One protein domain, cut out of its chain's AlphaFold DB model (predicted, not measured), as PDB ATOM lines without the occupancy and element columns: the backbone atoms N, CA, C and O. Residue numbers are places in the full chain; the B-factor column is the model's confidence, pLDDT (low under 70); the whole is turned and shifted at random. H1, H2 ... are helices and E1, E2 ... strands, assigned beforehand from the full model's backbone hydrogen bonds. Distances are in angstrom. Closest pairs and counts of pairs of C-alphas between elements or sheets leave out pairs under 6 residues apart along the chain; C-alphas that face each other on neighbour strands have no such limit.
ATOM      1  N   LEU A  25     144.582 120.992 186.264       94.81
ATOM      2  CA  LEU A  25     145.956 120.507 186.092       94.81
ATOM      3  C   LEU A  25     146.748 121.352 185.085       94.81
ATOM      4  O   LEU A  25     147.916 121.667 185.323       94.81
ATOM      5  N   LEU A  26     146.117 121.782 183.990       95.75
ATOM      6  CA  LEU A  26     146.757 122.664 183.008       95.75
ATOM      7  C   LEU A  26     147.038 124.057 183.583       95.75
ATOM      8  O   LEU A  26     148.109 124.612 183.336       95.75
ATOM      9  N   LYS A  27     146.132 124.603 184.402       96.62
ATOM     10  CA  LYS A  27     146.360 125.879 185.097       96.62
ATOM     11  C   LYS A  27     147.550 125.811 186.045       96.62
ATOM     12  O   LYS A  27     148.322 126.765 186.097       96.62
ATOM     13  N   LEU A  28     147.721 124.694 186.755       97.38
ATOM     14  CA  LEU A  28     148.896 124.461 187.599       97.38
ATOM     15  C   LEU A  28     150.173 124.354 186.754       97.38
ATOM     16  O   LEU A  28     151.149 125.053 187.030       97.38
ATOM     17  N   LYS A  29     150.149 123.550 185.680       96.88
ATOM     18  CA  LYS A  29     151.285 123.368 184.756       96.88
ATOM     19  C   LYS A  29     151.762 124.695 184.155       96.88
ATOM     20  O   LYS A  29     152.963 124.946 184.101       96.88
ATOM     21  N   TYR A  30     150.831 125.560 183.750       97.31
ATOM     22  CA  TYR A  30     151.117 126.834 183.081       97.31
ATOM     23  C   TYR A  30     150.943 128.065 183.988       97.31
ATOM     24  O   TYR A  30     150.783 129.185 183.495       97.31
ATOM     25  N   GLN A  31     151.005 127.902 185.316       97.62
ATOM     26  CA  GLN A  31     150.707 128.996 186.254       97.62
ATOM     27  C   GLN A  31     151.614 130.220 186.069       97.62
ATOM     28  O   GLN A  31     151.178 131.351 186.268       97.62
ATOM     29  N   SER A  32     152.879 130.007 185.688       96.50
ATOM     30  CA  SER A  32     153.855 131.082 185.490       96.50
ATOM     31  C   SER A  32     153.483 131.949 184.284       96.50
ATOM     32  O   SER A  32     153.513 133.178 184.377       96.50
ATOM     33  N   VAL A  33     153.052 131.313 183.192       95.56
ATOM     34  CA  VAL A  33     152.551 131.965 181.974       95.56
ATOM     35  C   VAL A  33     151.288 132.766 182.291       95.56
ATOM     36  O   VAL A  33     151.224 133.967 182.014       95.56
ATOM     37  N   LEU A  34     150.315 132.138 182.959       97.94
ATOM     38  CA  LEU A  34     149.056 132.788 183.335       97.94
ATOM     39  C   LEU A  34     149.270 133.957 184.307       97.94
ATOM     40  O   LEU A  34     148.673 135.021 184.140       97.94
ATOM     41  N   GLY A  35     150.147 133.797 185.298       97.62
ATOM     42  CA  GLY A  35     150.512 134.859 186.238       97.62
ATOM     43  C   GLY A  35     151.175 136.047 185.539       97.62
ATOM     44  O   GLY A  35     150.810 137.199 185.792       97.62
ATOM     45  N   GLY A  36     152.090 135.778 184.601       96.38
ATOM     46  CA  GLY A  36     152.708 136.799 183.754       96.38
ATOM     47  C   GLY A  36     151.680 137.578 182.930       96.38
ATOM     48  O   GLY A  36     151.704 138.810 182.925       96.38
ATOM     49  N   ALA A  37     150.729 136.875 182.307       97.06
ATOM     50  CA  ALA A  37     149.650 137.486 181.533       97.06
ATOM     51  C   ALA A  37     148.730 138.369 182.393       97.06
ATOM     52  O   ALA A  37     148.480 139.524 182.039       97.06
ATOM     53  N   LYS A  38     148.282 137.877 183.561       97.44
ATOM     54  CA  LYS A  38     147.467 138.667 184.505       97.44
ATOM     55  C   LYS A  38     148.174 139.953 184.910       97.44
ATOM     56  O   LYS A  38     147.580 141.028 184.852       97.44
ATOM     57  N   ASN A  39     149.446 139.851 185.291       96.75
ATOM     58  CA  ASN A  39     150.238 141.008 185.700       96.75
ATOM     59  C   ASN A  39     150.402 142.009 184.550       96.75
ATOM     60  O   ASN A  39     150.234 143.211 184.756       96.75
ATOM     61  N   PHE A  40     150.668 141.527 183.334       96.44
ATOM     62  CA  PHE A  40     150.791 142.369 182.146       96.44
ATOM     63  C   PHE A  40     149.499 143.143 181.841       96.44
ATOM     64  O   PHE A  40     149.543 144.364 181.659       96.44
ATOM     65  N   LEU A  41     148.353 142.453 181.827       95.75
ATOM     66  CA  LEU A  41     147.050 143.051 181.522       95.75
ATOM     67  C   LEU A  41     146.598 144.025 182.616       95.75
ATOM     68  O   LEU A  41     146.149 145.127 182.297       95.75
ATOM     69  N   LYS A  42     146.796 143.668 183.893       96.06
ATOM     70  CA  LYS A  42     146.501 144.533 185.046       96.06
ATOM     71  C   LYS A  42     147.318 145.826 185.013       96.06
ATOM     72  O   LYS A  42     146.770 146.903 185.230       96.06
ATOM     73  N   ASN A  43     148.611 145.728 184.700       94.38
ATOM     74  CA  ASN A  43     149.534 146.866 184.717       94.38
ATOM     75  C   ASN A  43     149.572 147.653 183.396       94.38
ATOM     76  O   ASN A  43     150.333 148.614 183.295       94.38
ATOM     77  N   ARG A  44     148.800 147.251 182.373       89.25
ATOM     78  CA  ARG A  44     148.746 147.902 181.045       89.25
ATOM     79  C   ARG A  44     150.135 148.132 180.440       89.25
ATOM     80  O   ARG A  44     150.423 149.182 179.865       89.25
ATOM     81  N   THR A  45     151.028 147.162 180.624       84.31
ATOM     82  CA  THR A  45     152.432 147.305 180.223       84.31
ATOM     83  C   THR A  45     152.545 147.406 178.700       84.31
ATOM     84  O   THR A  45     151.801 146.760 177.964       84.31
ATOM     85  N   LYS A  46     153.477 148.230 178.202       83.31
ATOM     86  CA  LYS A  46     153.726 148.339 176.757       83.31
ATOM     87  C   LYS A  46     154.278 147.023 176.207       83.31
ATOM     88  O   LYS A  46     155.092 146.355 176.845       83.31
ATOM     89  N   THR A  47     153.853 146.674 174.998       79.94
ATOM     90  CA  THR A  47     154.350 145.499 174.284       79.94
ATOM     91  C   THR A  47     155.829 145.664 173.935       79.94
ATOM     92  O   THR A  47     156.282 146.741 173.549       79.94
ATOM     93  N   LYS A  48     156.605 144.584 174.083       80.50
ATOM     94  CA  LYS A  48     158.013 144.546 173.664       80.50
ATOM     95  C   LYS A  48     158.117 144.394 172.141       80.50
ATOM     96  O   LYS A  48     157.219 143.844 171.503       80.50
ATOM     97  N   ASN A  49     159.233 144.838 171.564       83.12
ATOM     98  CA  ASN A  49     159.517 144.635 170.140       83.12
ATOM     99  C   ASN A  49     159.653 143.144 169.818       83.12
ATOM    100  O   ASN A  49     160.216 142.389 170.607       83.12
ATOM    101  N   ARG A  50     159.165 142.724 168.649       84.69
ATOM    102  CA  ARG A  50     159.302 141.343 168.166       84.69
ATOM    103  C   ARG A  50     160.742 141.073 167.728       84.69
ATOM    104  O   ARG A  50     161.380 141.951 167.153       84.69
ATOM    105  N   SER A  51     161.224 139.850 167.937       85.81
ATOM    106  CA  SER A  51     162.489 139.371 167.370       85.81
ATOM    107  C   SER A  51     162.285 138.081 166.574       85.81
ATOM    108  O   SER A  51     161.540 137.183 166.978       85.81
ATOM    109  N   SER A  52     162.960 137.971 165.430       88.31
ATOM    110  CA  SER A  52     162.982 136.757 164.609       88.31
ATOM    111  C   SER A  52     164.014 135.758 165.125       88.31
ATOM    112  O   SER A  52     164.935 136.115 165.870       88.31
ATOM    113  N   CYS A  53     163.846 134.477 164.795       89.31
ATOM    114  CA  CYS A  53     164.899 133.494 165.022       89.31
ATOM    115  C   CYS A  53     166.148 133.889 164.216       89.31
ATOM    116  O   CYS A  53     166.051 134.632 163.235       89.31
ATOM    117  N   SER A  54     167.325 133.445 164.658       93.38
ATOM    118  CA  SER A  54     168.564 133.744 163.943       93.38
ATOM    119  C   SER A  54     168.560 133.070 162.571       93.38
ATOM    120  O   SER A  54     168.038 131.965 162.414       93.38
ATOM    121  N   SER A  55     169.187 133.706 161.580       93.69
ATOM    122  CA  SER A  55     169.260 133.167 160.217       93.69
ATOM    123  C   SER A  55     169.899 131.776 160.173       93.69
ATOM    124  O   SER A  55     169.473 130.938 159.391       93.69
ATOM    125  N   ILE A  56     170.854 131.483 161.063       95.94
ATOM    126  CA  ILE A  56     171.490 130.159 161.164       95.94
ATOM    127  C   ILE A  56     170.464 129.084 161.553       95.94
ATOM    128  O   ILE A  56     170.418 128.023 160.938       95.94
ATOM    129  N   ARG A  57     169.597 129.360 162.536       96.38
ATOM    130  CA  ARG A  57     168.537 128.427 162.946       96.38
ATOM    131  C   ARG A  57     167.464 128.275 161.875       96.38
ATOM    132  O   ARG A  57     166.985 127.171 161.652       96.38
ATOM    133  N   VAL A  58     167.102 129.368 161.205       95.25
ATOM    134  CA  VAL A  58     166.170 129.343 160.067       95.25
ATOM    135  C   VAL A  58     166.722 128.465 158.941       95.25
ATOM    136  O   VAL A  58     166.013 127.584 158.465       95.25
ATOM    137  N   ASN A  59     167.992 128.647 158.575       96.12
ATOM    138  CA  ASN A  59     168.654 127.838 157.554       96.12
ATOM    139  C   ASN A  59     168.725 126.365 157.965       96.12
ATOM    140  O   ASN A  59     168.436 125.505 157.143       96.12
ATOM    141  N   TRP A  60     169.034 126.073 159.234       97.44
ATOM    142  CA  TRP A  60     169.033 124.701 159.746       97.44
ATOM    143  C   TRP A  60     167.680 124.013 159.546       97.44
ATOM    144  O   TRP A  60     167.635 122.926 158.980       97.44
ATOM    145  N   LEU A  61     166.584 124.680 159.924       97.31
ATOM    146  CA  LEU A  61     165.224 124.160 159.748       97.31
ATOM    147  C   LEU A  61     164.887 123.868 158.279       97.31
ATOM    148  O   LEU A  61     164.205 122.890 157.985       97.31
ATOM    149  N   ILE A  62     165.356 124.703 157.350       96.19
ATOM    150  CA  ILE A  62     165.152 124.481 155.913       96.19
ATOM    151  C   ILE A  62     165.969 123.268 155.445       96.19
ATOM    152  O   ILE A  62     165.425 122.390 154.777       96.19
ATOM    153  N   THR A  63     167.247 123.190 155.825       96.50
ATOM    154  CA  THR A  63     168.164 122.107 155.434       96.50
ATOM    155  C   THR A  63     167.691 120.736 155.915       96.50
ATOM    156  O   THR A  63     167.766 119.770 155.159       96.50
ATOM    157  N   CYS A  64     167.168 120.630 157.141       96.50
ATOM    158  CA  CYS A  64     166.659 119.362 157.673       96.50
ATOM    159  C   CYS A  64     165.224 119.033 157.224       96.50
ATOM    160  O   CYS A  64     164.648 118.033 157.662       96.50
ATOM    161  N   GLU A  65     164.654 119.844 156.326       97.25
ATOM    162  CA  GLU A  65     163.275 119.725 155.857       97.25
ATOM    163  C   GLU A  65     162.256 119.734 157.003       97.25
ATOM    164  O   GLU A  65     161.297 118.955 156.998       97.25
ATOM    165  N   ALA A  66     162.478 120.597 157.996       97.94
ATOM    166  CA  ALA A  66     161.617 120.693 159.159       97.94
ATOM    167  C   ALA A  66     160.173 121.025 158.771       97.94
ATOM    168  O   ALA A  66     159.894 121.685 157.766       97.94
ATOM    169  N   GLU A  67     159.239 120.585 159.602       97.94
ATOM    170  CA  GLU A  67     157.807 120.731 159.375       97.94
ATOM    171  C   GLU A  67     157.148 121.598 160.447       97.94
ATOM    172  O   GLU A  67     157.590 121.679 161.593       97.94
ATOM    173  N   CYS A  68     156.042 122.238 160.074       97.94
ATOM    174  CA  CYS A  68     155.212 122.988 161.002       97.94
ATOM    175  C   CYS A  68     154.615 122.049 162.065       97.94
ATOM    176  O   CYS A  68     153.868 121.142 161.689       97.94
ATOM    177  N   PRO A  69     154.821 122.303 163.371       97.19
ATOM    178  CA  PRO A  69     154.315 121.433 164.436       97.19
ATOM    179  C   PRO A  69     152.784 121.303 164.447       97.19
ATOM    180  O   PRO A  69     152.255 120.274 164.849       97.19
ATOM    181  N   HIS A  70     152.052 122.305 163.945       95.88
ATOM    182  CA  HIS A  70     150.587 122.254 163.877       95.88
ATOM    183  C   HIS A  70     150.040 121.470 162.676       95.88
ATOM    184  O   HIS A  70     148.950 120.921 162.761       95.88
ATOM    185  N   CYS A  71     150.712 121.483 161.521       95.44
ATOM    186  CA  CYS A  71     150.089 120.998 160.278       95.44
ATOM    187  C   CYS A  71     150.975 120.120 159.396       95.44
ATOM    188  O   CYS A  71     150.543 119.753 158.306       95.44
ATOM    189  N   GLY A  72     152.214 119.844 159.803       95.88
ATOM    190  CA  GLY A  72     153.154 119.045 159.018       95.88
ATOM    191  C   GLY A  72     153.653 119.722 157.735       95.88
ATOM    192  O   GLY A  72     154.403 119.114 156.982       95.88
ATOM    193  N   LEU A  73     153.266 120.974 157.449       95.06
ATOM    194  CA  LEU A  73     153.747 121.676 156.257       95.06
ATOM    195  C   LEU A  73     155.258 121.908 156.360       95.06
ATOM    196  O   LEU A  73     155.709 122.588 157.283       95.06
ATOM    197  N   ARG A  74     156.016 121.387 155.391       97.50
ATOM    198  CA  ARG A  74     157.467 121.573 155.300       97.50
ATOM    199  C   ARG A  74     157.833 123.048 155.152       97.50
ATOM    200  O   ARG A  74     157.249 123.772 154.340       97.50
ATOM    201  N   PHE A  75     158.836 123.482 155.902       96.81
ATOM    202  CA  PHE A  75     159.408 124.813 155.788       96.81
ATOM    203  C   PHE A  75     160.249 124.926 154.520       96.81
ATOM    204  O   PHE A  75     161.137 124.115 154.265       96.81
ATOM    205  N   ARG A  76     159.929 125.926 153.697       92.50
ATOM    206  CA  ARG A  76     160.628 126.251 152.451       92.50
ATOM    207  C   ARG A  76     160.555 127.750 152.200       92.50
ATOM    208  O   ARG A  76     159.499 128.361 152.383       92.50
ATOM    209  N   GLY A  77     161.663 128.325 151.734       89.25
ATOM    210  CA  GLY A  77     161.746 129.745 151.393       89.25
ATOM    211  C   GLY A  77     161.202 130.631 152.516       89.25
ATOM    212  O   GLY A  77     161.674 130.580 153.645       89.25
ATOM    213  N   GLY A  78     160.180 131.430 152.208       88.44
ATOM    214  CA  GLY A  78     159.545 132.345 153.157       88.44
ATOM    215  C   GLY A  78     158.221 131.863 153.757       88.44
ATOM    216  O   GLY A  78     157.473 132.709 154.246       88.44
ATOM    217  N   ASN A  79     157.868 130.572 153.708       93.25
ATOM    218  CA  ASN A  79     156.536 130.092 154.130       93.25
ATOM    219  C   ASN A  79     156.341 129.958 155.660       93.25
ATOM    220  O   ASN A  79     155.298 129.492 156.127       93.25
ATOM    221  N   HIS A  80     157.323 130.382 156.455       96.75
ATOM    222  CA  HIS A  80     157.349 130.227 157.906       96.75
ATOM    223  C   HIS A  80     157.845 131.490 158.612       96.75
ATOM    224  O   HIS A  80     158.497 132.348 158.019       96.75
ATOM    225  N   ASN A  81     157.521 131.620 159.897       96.06
ATOM    226  CA  ASN A  81     158.031 132.677 160.761       96.06
ATOM    227  C   ASN A  81     158.174 132.194 162.210       96.06
ATOM    228  O   ASN A  81     157.637 131.160 162.613       96.06
ATOM    229  N   THR A  82     158.991 132.921 162.966       96.81
ATOM    230  CA  THR A  82     159.121 132.697 164.402       96.81
ATOM    231  C   THR A  82     157.943 133.358 165.084       96.81
ATOM    232  O   THR A  82     157.751 134.562 164.927       96.81
ATOM    233  N   GLU A  83     157.182 132.565 165.821       95.81
ATOM    234  CA  GLU A  83     155.975 132.996 166.506       95.81
ATOM    235  C   GLU A  83     156.139 132.885 168.016       95.81
ATOM    236  O   GLU A  83     156.906 132.052 168.514       95.81
ATOM    237  N   HIS A  84     155.415 133.740 168.736       97.38
ATOM    238  CA  HIS A  84     155.319 133.662 170.180       97.38
ATOM    239  C   HIS A  84     154.173 132.733 170.573       97.38
ATOM    240  O   HIS A  84     153.046 132.911 170.122       97.38
ATOM    241  N   ILE A  85     154.448 131.743 171.420       97.38
ATOM    242  CA  ILE A  85     153.432 130.767 171.852       97.38
ATOM    243  C   ILE A  85     152.344 131.502 172.638       97.38
ATOM    244  O   ILE A  85     151.167 131.467 172.278       97.38
ATOM    245  N   HIS A  86     152.776 132.269 173.630       94.69
ATOM    246  CA  HIS A  86     152.024 133.308 174.310       94.69
ATOM    247  C   HIS A  86     152.234 134.643 173.576       94.69
ATOM    248  O   HIS A  86     153.357 135.163 173.572       94.69
ATOM    249  N   PRO A  87     151.191 135.251 172.979       95.25
ATOM    250  CA  PRO A  87     151.338 136.512 172.260       95.25
ATOM    251  C   PRO A  87     151.858 137.652 173.141       95.25
ATOM    252  O   PRO A  87     151.398 137.853 174.267       95.25
ATOM    253  N   ILE A  88     152.753 138.483 172.595       94.81
ATOM    254  CA  ILE A  88     153.290 139.665 173.302       94.81
ATOM    255  C   ILE A  88     152.168 140.619 173.744       94.81
ATOM    256  O   ILE A  88     152.262 141.238 174.802       94.81
ATOM    257  N   SER A  89     151.086 140.727 172.968       94.31
ATOM    258  CA  SER A  89     149.910 141.542 173.306       94.31
ATOM    259  C   SER A  89     149.158 141.067 174.552       94.31
ATOM    260  O   SER A  89     148.344 141.821 175.078       94.31
ATOM    261  N   LEU A  90     149.425 139.846 175.017       96.19
ATOM    262  CA  LEU A  90     148.862 139.254 176.229       96.19
ATOM    263  C   LEU A  90     149.920 139.059 177.327       96.19
ATOM    264  O   LEU A  90     149.632 138.408 178.327       96.19
ATOM    265  N   GLY A  91     151.134 139.596 177.162       95.31
ATOM    266  CA  GLY A  91     152.218 139.490 178.147       95.31
ATOM    267  C   GLY A  91     153.315 138.479 177.819       95.31
ATOM    268  O   GLY A  91     154.209 138.279 178.641       95.31
ATOM    269  N   GLY A  92     153.293 137.883 176.626       95.69
ATOM    270  CA  GLY A  92     154.356 137.001 176.157       95.69
ATOM    271  C   GLY A  92     155.733 137.669 176.129       95.69
ATOM    272  O   GLY A  92     155.876 138.851 175.801       95.69
ATOM    273  N   THR A  93     156.773 136.901 176.455       93.81
ATOM    274  CA  THR A  93     158.168 137.374 176.460       93.81
ATOM    275  C   THR A  93     158.907 137.000 175.173       93.81
ATOM    276  O   THR A  93     158.457 136.146 174.416       93.81
ATOM    277  N   ASN A  94     160.069 137.613 174.924       94.12
ATOM    278  CA  ASN A  94     160.947 137.273 173.792       94.12
ATOM    279  C   ASN A  94     161.925 136.125 174.091       94.12
ATOM    280  O   ASN A  94     162.876 135.918 173.337       94.12
ATOM    281  N   ASN A  95     161.723 135.398 175.187       95.12
ATOM    282  CA  ASN A  95     162.603 134.300 175.571       95.12
ATOM    283  C   ASN A  95     162.394 133.106 174.634       95.12
ATOM    284  O   ASN A  95     161.308 132.924 174.087       95.12
ATOM    285  N   ASN A  96     163.422 132.271 174.465       96.56
ATOM    286  CA  ASN A  96     163.341 131.108 173.577       96.56
ATOM    287  C   ASN A  96     162.292 130.075 174.026       96.56
ATOM    288  O   ASN A  96     161.757 129.371 173.174       96.56
ATOM    289  N   ASP A  97     161.925 130.054 175.311       96.81
ATOM    290  CA  ASP A  97     160.814 129.242 175.827       96.81
ATOM    291  C   ASP A  97     159.456 129.663 175.268       96.81
ATOM    292  O   ASP A  97     158.569 128.836 175.104       96.81
ATOM    293  N   ASN A  98     159.280 130.944 174.942       97.69
ATOM    294  CA  ASN A  98     158.030 131.460 174.397       97.69
ATOM    295  C   ASN A  98     158.059 131.560 172.868       97.69
ATOM    296  O   ASN A  98     157.263 132.281 172.277       97.69
ATOM    297  N   ARG A  99     159.018 130.921 172.198       97.44
ATOM    298  CA  ARG A  99     159.206 131.080 170.755       97.44
ATOM    299  C   ARG A  99     159.223 129.733 170.075       97.44
ATOM    300  O   ARG A  99     159.822 128.786 170.572       97.44
ATOM    301  N   ILE A 100     158.610 129.670 168.906       97.88
ATOM    302  CA  ILE A 100     158.557 128.469 168.081       97.88
ATOM    303  C   ILE A 100     158.544 128.848 166.605       97.88
ATOM    304  O   ILE A 100     158.179 129.967 166.248       97.88
ATOM    305  N   GLN A 101     158.956 127.933 165.731       97.88
ATOM    306  CA  GLN A 101     158.783 128.123 164.298       97.88
ATOM    307  C   GLN A 101     157.434 127.550 163.848       97.88
ATOM    308  O   GLN A 101     157.151 126.376 164.069       97.88
ATOM    309  N   LEU A 102     156.619 128.365 163.177       97.88
ATOM    310  CA  LEU A 102     155.353 127.943 162.574       97.88
ATOM    311  C   LEU A 102     155.314 128.316 161.096       97.88
ATOM    312  O   LEU A 102     155.965 129.266 160.656       97.88
ATOM    313  N   CYS A 103     154.509 127.590 160.316       97.94
ATOM    314  CA  CYS A 103     154.149 128.079 158.992       97.94
ATOM    315  C   CYS A 103     153.241 129.307 159.126       97.94
ATOM    316  O   CYS A 103     152.449 129.417 160.071       97.94
ATOM    317  N   LYS A 104     153.327 130.216 158.155       96.62
ATOM    318  CA  LYS A 104     152.555 131.463 158.156       96.62
ATOM    319  C   LYS A 104     151.044 131.216 158.221       96.62
ATOM    320  O   LYS A 104     150.361 131.944 158.926       96.62
ATOM    321  N   ASN A 105     150.536 130.147 157.602       95.12
ATOM    322  CA  ASN A 105     149.109 129.797 157.658       95.12
ATOM    323  C   ASN A 105     148.639 129.437 159.071       95.12
ATOM    324  O   ASN A 105     147.613 129.936 159.524       95.12
ATOM    325  N   CYS A 106     149.390 128.605 159.800       97.69
ATOM    326  CA  CYS A 106     149.042 128.273 161.184       97.69
ATOM    327  C   CYS A 106     149.191 129.482 162.109       97.69
ATOM    328  O   CYS A 106     148.369 129.660 163.001       97.69
ATOM    329  N   ASN A 107     150.200 130.325 161.885       97.31
ATOM    330  CA  ASN A 107     150.352 131.560 162.643       97.31
ATOM    331  C   ASN A 107     149.177 132.531 162.403       97.31
ATOM    332  O   ASN A 107     148.548 133.007 163.344       97.31
ATOM    333  N   ASN A 108     148.819 132.771 161.140       95.19
ATOM    334  CA  ASN A 108     147.680 133.616 160.785       95.19
ATOM    335  C   ASN A 108     146.382 133.090 161.406       95.19
ATOM    336  O   ASN A 108     145.666 133.864 162.030       95.19
ATOM    337  N   ALA A 109     146.131 131.779 161.332       95.56
ATOM    338  CA  ALA A 109     144.968 131.166 161.964       95.56
ATOM    339  C   ALA A 109     144.953 131.366 163.492       95.56
ATOM    340  O   ALA A 109     143.917 131.741 164.032       95.56
ATOM    341  N   ARG A 110     146.089 131.218 164.197       97.38
ATOM    342  CA  ARG A 110     146.179 131.534 165.642       97.38
ATOM    343  C   ARG A 110     145.800 132.991 165.928       97.38
ATOM    344  O   ARG A 110     145.038 133.257 166.852       97.38
ATOM    345  N   ASN A 111     146.287 133.928 165.113       95.38
ATOM    346  CA  ASN A 111     145.937 135.343 165.253       95.38
ATOM    347  C   ASN A 111     144.443 135.601 165.005       95.38
ATOM    348  O   ASN A 111     143.844 136.384 165.740       95.38
ATOM    349  N   SER A 112     143.839 134.938 164.014       92.44
ATOM    350  CA  SER A 112     142.398 135.019 163.751       92.44
ATOM    351  C   SER A 112     141.576 134.490 164.924       92.44
ATOM    352  O   SER A 112     140.638 135.159 165.342       92.44
ATOM    353  N   VAL A 113     141.964 133.352 165.508       94.69
ATOM    354  CA  VAL A 113     141.312 132.780 166.701       94.69
ATOM    355  C   VAL A 113     141.379 133.745 167.878       94.69
ATOM    356  O   VAL A 113     140.362 134.025 168.506       94.69
ATOM    357  N   MET A 114     142.561 134.311 168.146       96.31
ATOM    358  CA  MET A 114     142.733 135.296 169.214       96.31
ATOM    359  C   MET A 114     141.810 136.504 169.021       96.31
ATOM    360  O   MET A 114     141.199 136.964 169.979       96.31
ATOM    361  N   GLN A 115     141.710 137.025 167.795       93.31
ATOM    362  CA  GLN A 115     140.870 138.187 167.500       93.31
ATOM    363  C   GLN A 115     139.377 137.863 167.544       93.31
ATOM    364  O   GLN A 115     138.599 138.687 168.012       93.31
ATOM    365  N   ALA A 116     138.978 136.676 167.091       88.31
ATOM    366  CA  ALA A 116     137.596 136.220 167.178       88.31
ATOM    367  C   ALA A 116     137.146 136.075 168.638       88.31
ATOM    368  O   ALA A 116     136.031 136.457 168.974       88.31
ATOM    369  N   LEU A 117     138.029 135.572 169.507       92.44
ATOM    370  CA  LEU A 117     137.712 135.335 170.912       92.44
ATOM    371  C   LEU A 117     137.821 136.599 171.779       92.44
ATOM    372  O   LEU A 117     137.002 136.811 172.664       92.44
ATOM    373  N   LEU A 118     138.848 137.425 171.558       94.31
ATOM    374  CA  LEU A 118     139.219 138.529 172.459       94.31
ATOM    375  C   LEU A 118     139.002 139.922 171.845       94.31
ATOM    376  O   LEU A 118     139.275 140.935 172.493       94.31
ATOM    377  N   GLY A 119     138.578 139.996 170.583       91.94
ATOM    378  CA  GLY A 119     138.477 141.237 169.823       91.94
ATOM    379  C   GLY A 119     139.837 141.812 169.415       91.94
ATOM    380  O   GLY A 119     140.823 141.105 169.197       91.94
ATOM    381  N   HIS A 120     139.906 143.137 169.293       89.44
ATOM    382  CA  HIS A 120     141.137 143.836 168.926       89.44
ATOM    383  C   HIS A 120     141.867 144.397 170.156       89.44
ATOM    384  O   HIS A 120     141.229 144.858 171.105       89.44
ATOM    385  N   PRO A 121     143.215 144.421 170.148       87.88
ATOM    386  CA  PRO A 121     143.980 145.048 171.219       87.88
ATOM    387  C   PRO A 121     143.635 146.548 171.370       87.88
ATOM    388  O   PRO A 121     143.248 147.195 170.396       87.88
ATOM    389  N   PRO A 122     143.837 147.146 172.563       92.56
ATOM    390  CA  PRO A 122     144.522 146.568 173.720       92.56
ATOM    391  C   PRO A 122     143.611 145.695 174.596       92.56
ATOM    392  O   PRO A 122     142.602 146.158 175.125       92.56
ATOM    393  N   PHE A 123     144.039 144.453 174.844       94.00
ATOM    394  CA  PHE A 123     143.296 143.464 175.640       94.00
ATOM    395  C   PHE A 123     143.200 143.809 177.134       94.00
ATOM    396  O   PHE A 123     142.397 143.239 177.861       94.00
ATOM    397  N   SER A 124     143.952 144.804 177.609       93.56
ATOM    398  CA  SER A 124     143.779 145.332 178.965       93.56
ATOM    399  C   SER A 124     142.410 145.986 179.196       93.56
ATOM    400  O   SER A 124     142.081 146.292 180.335       93.56
ATOM    401  N   LYS A 125     141.638 146.269 178.134       93.88
ATOM    402  CA  LYS A 125     140.283 146.839 178.228       93.88
ATOM    403  C   LYS A 125     139.220 145.814 178.617       93.88
ATOM    404  O   LYS A 125     138.242 146.199 179.241       93.88
ATOM    405  N   ILE A 126     139.418 144.550 178.245       91.31
ATOM    406  CA  ILE A 126     138.489 143.453 178.552       91.31
ATOM    407  C   ILE A 126     138.841 142.756 179.876       91.31
ATOM    408  O   ILE A 126     138.126 141.879 180.337       91.31
ATOM    409  N   PHE A 127     139.956 143.138 180.503       93.44
ATOM    410  CA  PHE A 127     140.408 142.589 181.775       93.44
ATOM    411  C   PHE A 127     139.905 143.444 182.956       93.44
ATOM    412  O   PHE A 127     140.071 144.667 182.914       93.44
ATOM    413  N   PRO A 128     139.403 142.841 184.056       95.00
ATOM    414  CA  PRO A 128     139.386 141.403 184.364       95.00
ATOM    415  C   PRO A 128     138.155 140.624 183.874       95.00
ATOM    416  O   PRO A 128     138.125 139.412 184.066       95.00
ATOM    417  N   GLN A 129     137.161 141.289 183.282       96.44
ATOM    418  CA  GLN A 129     135.843 140.714 182.976       96.44
ATOM    419  C   GLN A 129     135.936 139.462 182.091       96.44
ATOM    420  O   GLN A 129     135.360 138.436 182.424       96.44
ATOM    421  N   GLU A 130     136.751 139.520 181.039       95.25
ATOM    422  CA  GLU A 130     136.948 138.446 180.059       95.25
ATOM    423  C   GLU A 130     138.224 137.630 180.331       95.25
ATOM    424  O   GLU A 130     138.851 137.090 179.415       95.25
ATOM    425  N   TRP A 131     138.679 137.560 181.592       96.88
ATOM    426  CA  TRP A 131     139.889 136.796 181.924       96.88
ATOM    427  C   TRP A 131     139.763 135.320 181.537       96.88
ATOM    428  O   TRP A 131     140.745 134.732 181.098       96.88
ATOM    429  N   ASP A 132     138.577 134.733 181.679       96.56
ATOM    430  CA  ASP A 132     138.345 133.331 181.337       96.56
ATOM    431  C   ASP A 132     138.640 133.054 179.851       96.56
ATOM    432  O   ASP A 132     139.414 132.154 179.535       96.56
ATOM    433  N   ALA A 133     138.163 133.906 178.937       96.00
ATOM    434  CA  ALA A 133     138.465 133.792 177.509       96.00
ATOM    435  C   ALA A 133     139.974 133.915 177.217       96.00
ATOM    436  O   ALA A 133     140.537 133.135 176.441       96.00
ATOM    437  N   VAL A 134     140.659 134.860 177.876       97.38
ATOM    438  CA  VAL A 134     142.122 135.012 177.763       97.38
ATOM    439  C   VAL A 134     142.839 133.756 178.265       97.38
ATOM    440  O   VAL A 134     143.729 133.247 177.588       97.38
ATOM    441  N   GLU A 135     142.458 133.254 179.438       97.75
ATOM    442  CA  GLU A 135     143.051 132.076 180.074       97.75
ATOM    443  C   GLU A 135     142.940 130.849 179.168       97.75
ATOM    444  O   GLU A 135     143.951 130.200 178.899       97.75
ATOM    445  N   ARG A 136     141.750 130.581 178.622       97.06
ATOM    446  CA  ARG A 136     141.519 129.439 177.729       97.06
ATOM    447  C   ARG A 136     142.326 129.536 176.439       97.06
ATOM    448  O   ARG A 136     142.943 128.550 176.039       97.06
ATOM    449  N   TYR A 137     142.413 130.717 175.823       98.06
ATOM    450  CA  TYR A 137     143.262 130.912 174.642       98.06
ATOM    451  C   TYR A 137     144.749 130.672 174.941       98.06
ATOM    452  O   TYR A 137     145.455 130.063 174.130       98.06
ATOM    453  N   LEU A 138     145.239 131.136 176.095       98.12
ATOM    454  CA  LEU A 138     146.626 130.918 176.507       98.12
ATOM    455  C   LEU A 138     146.902 129.439 176.777       98.12
ATOM    456  O   LEU A 138     147.877 128.903 176.259       98.12
ATOM    457  N   LEU A 139     146.027 128.756 177.512       98.12
ATOM    458  CA  LEU A 139     146.181 127.327 177.784       98.12
ATOM    459  C   LEU A 139     146.123 126.490 176.503       98.12
ATOM    460  O   LEU A 139     146.965 125.612 176.312       98.12
ATOM    461  N   TRP A 140     145.199 126.802 175.591       98.12
ATOM    462  CA  TRP A 140     145.144 126.192 174.263       98.12
ATOM    463  C   TRP A 140     146.437 126.436 173.468       98.12
ATOM    464  O   TRP A 140     146.984 125.524 172.838       98.12
ATOM    465  N   SER A 141     146.966 127.659 173.524       98.06
ATOM    466  CA  SER A 141     148.195 128.048 172.832       98.06
ATOM    467  C   SER A 141     149.421 127.277 173.315       98.06
ATOM    468  O   SER A 141     150.261 126.923 172.487       98.06
ATOM    469  N   GLU A 142     149.528 127.028 174.623       97.88
ATOM    470  CA  GLU A 142     150.627 126.271 175.229       97.88
ATOM    471  C   GLU A 142     150.485 124.768 174.951       97.88
ATOM    472  O   GLU A 142     151.417 124.139 174.447       97.88
ATOM    473  N   ILE A 143     149.305 124.189 175.201       96.94
ATOM    474  CA  ILE A 143     149.111 122.736 175.101       96.94
ATOM    475  C   ILE A 143     149.220 122.218 173.662       96.94
ATOM    476  O   ILE A 143     149.747 121.133 173.436       96.94
ATOM    477  N   THR A 144     148.783 123.000 172.669       96.75
ATOM    478  CA  THR A 144     148.913 122.611 171.253       96.75
ATOM    479  C   THR A 144     150.368 122.561 170.790       96.75
ATOM    480  O   THR A 144     150.701 121.831 169.854       96.75
ATOM    481  N   ILE A 145     151.259 123.290 171.468       96.69
ATOM    482  CA  ILE A 145     152.701 123.199 171.254       96.69
ATOM    483  C   ILE A 145     153.306 122.067 172.076       96.69
ATOM    484  O   ILE A 145     154.053 121.264 171.532       96.69
ATOM    485  N   ASP A 146     152.979 121.951 173.355       95.69
ATOM    486  CA  ASP A 146     153.662 120.990 174.223       95.69
ATOM    487  C   ASP A 146     153.148 119.559 174.118       95.69
ATOM    488  O   ASP A 146     153.832 118.656 174.578       95.69
ATOM    489  N   GLU A 147     151.946 119.336 173.589       94.50
ATOM    490  CA  GLU A 147     151.300 118.016 173.553       94.50
ATOM    491  C   GLU A 147     150.700 117.694 172.174       94.50
ATOM    492  O   GLU A 147     149.975 116.711 172.028       94.50
ATOM    493  N   GLY A 148     150.973 118.507 171.149       94.75
ATOM    494  CA  GLY A 148     150.413 118.314 169.812       94.75
ATOM    495  C   GLY A 148     149.079 119.025 169.585       94.75
ATOM    496  O   GLY A 148     148.316 119.293 170.512       94.75
ATOM    497  N   LEU A 149     148.763 119.294 168.314       95.44
ATOM    498  CA  LEU A 149     147.552 120.029 167.935       95.44
ATOM    499  C   LEU A 149     146.258 119.374 168.453       95.44
ATOM    500  O   LEU A 149     145.355 120.089 168.878       95.44
ATOM    501  N   SER A 150     146.169 118.041 168.458       94.19
ATOM    502  CA  SER A 150     144.986 117.302 168.932       94.19
ATOM    503  C   SER A 150     144.665 117.559 170.405       94.19
ATOM    504  O   SER A 150     143.504 117.513 170.801       94.19
ATOM    505  N   SER A 151     145.672 117.885 171.219       94.81
ATOM    506  CA  SER A 151     145.485 118.218 172.635       94.81
ATOM    507  C   SER A 151     144.725 119.534 172.831       94.81
ATOM    508  O   SER A 151     144.171 119.775 173.904       94.81
ATOM    509  N   GLY A 152     144.612 120.350 171.776       95.81
ATOM    510  CA  GLY A 152     143.761 121.535 171.747       95.81
ATOM    511  C   GLY A 152     142.274 121.236 171.949       95.81
ATOM    512  O   GLY A 152     141.580 122.095 172.479       95.81
ATOM    513  N   ALA A 153     141.794 120.023 171.640       95.19
ATOM    514  CA  ALA A 153     140.390 119.626 171.814       95.19
ATOM    515  C   ALA A 153     139.886 119.691 173.272       95.19
ATOM    516  O   ALA A 153     138.685 119.626 173.516       95.19
ATOM    517  N   ARG A 154     140.788 119.862 174.251       95.00
ATOM    518  CA  ARG A 154     140.437 120.160 175.652       95.00
ATOM    519  C   ARG A 154     139.837 121.563 175.842       95.00
ATOM    520  O   ARG A 154     139.222 121.806 176.872       95.00
ATOM    521  N   PHE A 155     140.012 122.455 174.864       95.88
ATOM    522  CA  PHE A 155     139.408 123.789 174.780       95.88
ATOM    523  C   PHE A 155     138.627 123.888 173.460       95.88
ATOM    524  O   PHE A 155     139.127 124.495 172.503       95.88
ATOM    525  N   PRO A 156     137.464 123.216 173.355       94.19
ATOM    526  CA  PRO A 156     136.757 123.024 172.089       94.19
ATOM    527  C   PRO A 156     136.449 124.346 171.383       94.19
ATOM    528  O   PRO A 156     136.745 124.479 170.203       94.19
ATOM    529  N   GLU A 157     136.009 125.371 172.107       93.62
ATOM    530  CA  GLU A 157     135.681 126.683 171.549       93.62
ATOM    531  C   GLU A 157     136.878 127.378 170.881       93.62
ATOM    532  O   GLU A 157     136.729 128.038 169.857       93.62
ATOM    533  N   VAL A 158     138.090 127.208 171.419       97.19
ATOM    534  CA  VAL A 158     139.309 127.785 170.829       97.19
ATOM    535  C   VAL A 158     139.810 126.899 169.688       97.19
ATOM    536  O   VAL A 158     140.276 127.386 168.655       97.19
ATOM    537  N   HIS A 159     139.724 125.582 169.871       97.44
ATOM    538  CA  HIS A 159     140.227 124.605 168.919       97.44
ATOM    539  C   HIS A 159     139.401 124.555 167.639       97.44
ATOM    540  O   HIS A 159     139.984 124.556 166.559       97.44
ATOM    541  N   GLU A 160     138.077 124.584 167.740       93.94
ATOM    542  CA  GLU A 160     137.169 124.614 166.596       93.94
ATOM    543  C   GLU A 160     137.368 125.883 165.769       93.94
ATOM    544  O   GLU A 160     137.531 125.783 164.557       93.94
ATOM    545  N   LEU A 161     137.503 127.056 166.404       92.12
ATOM    546  CA  LEU A 161     137.857 128.293 165.696       92.12
ATOM    547  C   LEU A 161     139.181 128.157 164.932       92.12
ATOM    548  O   LEU A 161     139.322 128.685 163.826       92.12
ATOM    549  N   PHE A 162     140.166 127.452 165.499       96.56
ATOM    550  CA  PHE A 162     141.432 127.208 164.812       96.56
ATOM    551  C   PHE A 162     141.274 126.239 163.642       96.56
ATOM    552  O   PHE A 162     141.834 126.496 162.574       96.56
ATOM    553  N   LEU A 163     140.545 125.136 163.827       92.94
ATOM    554  CA  LEU A 163     140.287 124.167 162.764       92.94
ATOM    555  C   LEU A 163     139.488 124.800 161.628       92.94
ATOM    556  O   LEU A 163     139.818 124.581 160.466       92.94
ATOM    557  N   GLU A 164     138.520 125.652 161.939       86.75
ATOM    558  CA  GLU A 164     137.777 126.433 160.957       86.75
ATOM    559  C   GLU A 164     138.718 127.368 160.188       86.75
ATOM    560  O   GLU A 164     138.875 127.248 158.972       86.75
ATOM    561  N   ALA A 165     139.462 128.213 160.905       85.50
ATOM    562  CA  ALA A 165     140.364 129.189 160.296       85.50
ATOM    563  C   ALA A 165     141.512 128.554 159.491       85.50
ATOM    564  O   ALA A 165     142.002 129.155 158.533       85.50
ATOM    565  N   ARG A 166     141.996 127.370 159.890       92.25
ATOM    566  CA  ARG A 166     143.168 126.731 159.271       92.25
ATOM    567  C   ARG A 166     142.815 125.631 158.278       92.25
ATOM    568  O   ARG A 166     143.567 125.437 157.318       92.25
ATOM    569  N   PHE A 167     141.761 124.875 158.534       87.44
ATOM    570  CA  PHE A 167     141.460 123.618 157.857       87.44
ATOM    571  C   PHE A 167     139.993 123.506 157.415       87.44
ATOM    572  O   PHE A 167     139.584 122.413 157.033       87.44
ATOM    573  N   ALA A 168     139.220 124.601 157.431       85.75
ATOM    574  CA  ALA A 168     137.795 124.598 157.078       85.75
ATOM    575  C   ALA A 168     136.989 123.558 157.887       85.75
ATOM    576  O   ALA A 168     136.194 122.786 157.344       85.75
TER     577      ALA A 168
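AT A GLANCE: This is residues 25 to 168 of the 371 residues of the protein "HNH_5 domain-containing protein" of Euryarchaeota archaeon (UniProt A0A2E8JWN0). A short strand hairpin, E1 and E2, runs on into a cluster of helices in which H4 and H5 make a helical hairpin, H7 packs on H4 and touches H5, and H6 folds back on H5. H1 and H2 are near H5, H3 lies farthest out, and four long links join parts of the model. The printed part has 144 residues, with seven named helices and two named strands in the order H1 H2 H3 E1 E2 H4 H5 H6 H7; E1 and E2 are antiparallel, and the class is mostly helix, helices holding 75 and strands 10 of the 85 residues in named elements. It is compact, with a radius of gyration of the C-alphas of 15.0 A and spans of 46 by 32 by 28 A.

IN THESE COORDINATES: Find E1 at residues 80 to 84 and E2 at 99 to 103. H4, residues 104 to 118, runs 20.8 A from C-alpha 104 at (152.555, 131.463, 158.156). H5, residues 131 to 146, runs 22.3 A; H6 is 149 to 154, and H7, 156 to 167, ends with C-alpha 167 at (141.460, 123.618, 157.857). Look earlier for H1, 25 to 29, H2, 31 to 42, and H3, 55 to 63.

HOW THE PARTS SIT: In the hairpin E1 and E2, N 83 and O 100 are 2.8 A apart, within hydrogen-bond range. The closest C-alphas of E1 and H4, His 80 and Lys 104, are 5.0 A apart. H4 and H7 touch at Ala 109 and Ala 165, C-alphas 5.3 A apart, at 38 degrees, only just steep. The hairpin H4 and H5 touches at Leu 117 and Ala 133, 6.8 A between C-alphas, a shallow tilt of 21 degrees. Every O i to N i+4 pair is within range in H1, H2, H3 and H4, against 11 of 12 in H5, 7 of 8 in H7 and 0 of 2 in H6, where 3 of 3 O i to N i+3 pairs are.

THE WHOLE: The C-alphas farthest apart, of Thr 63 and Gln 129, are 46.4 A apart. The long links are H2 to H3, H3 to E1, E1 to E2 and H4 to H5. The printed part has no cut, and no printed residue is under 70 in pLDDT.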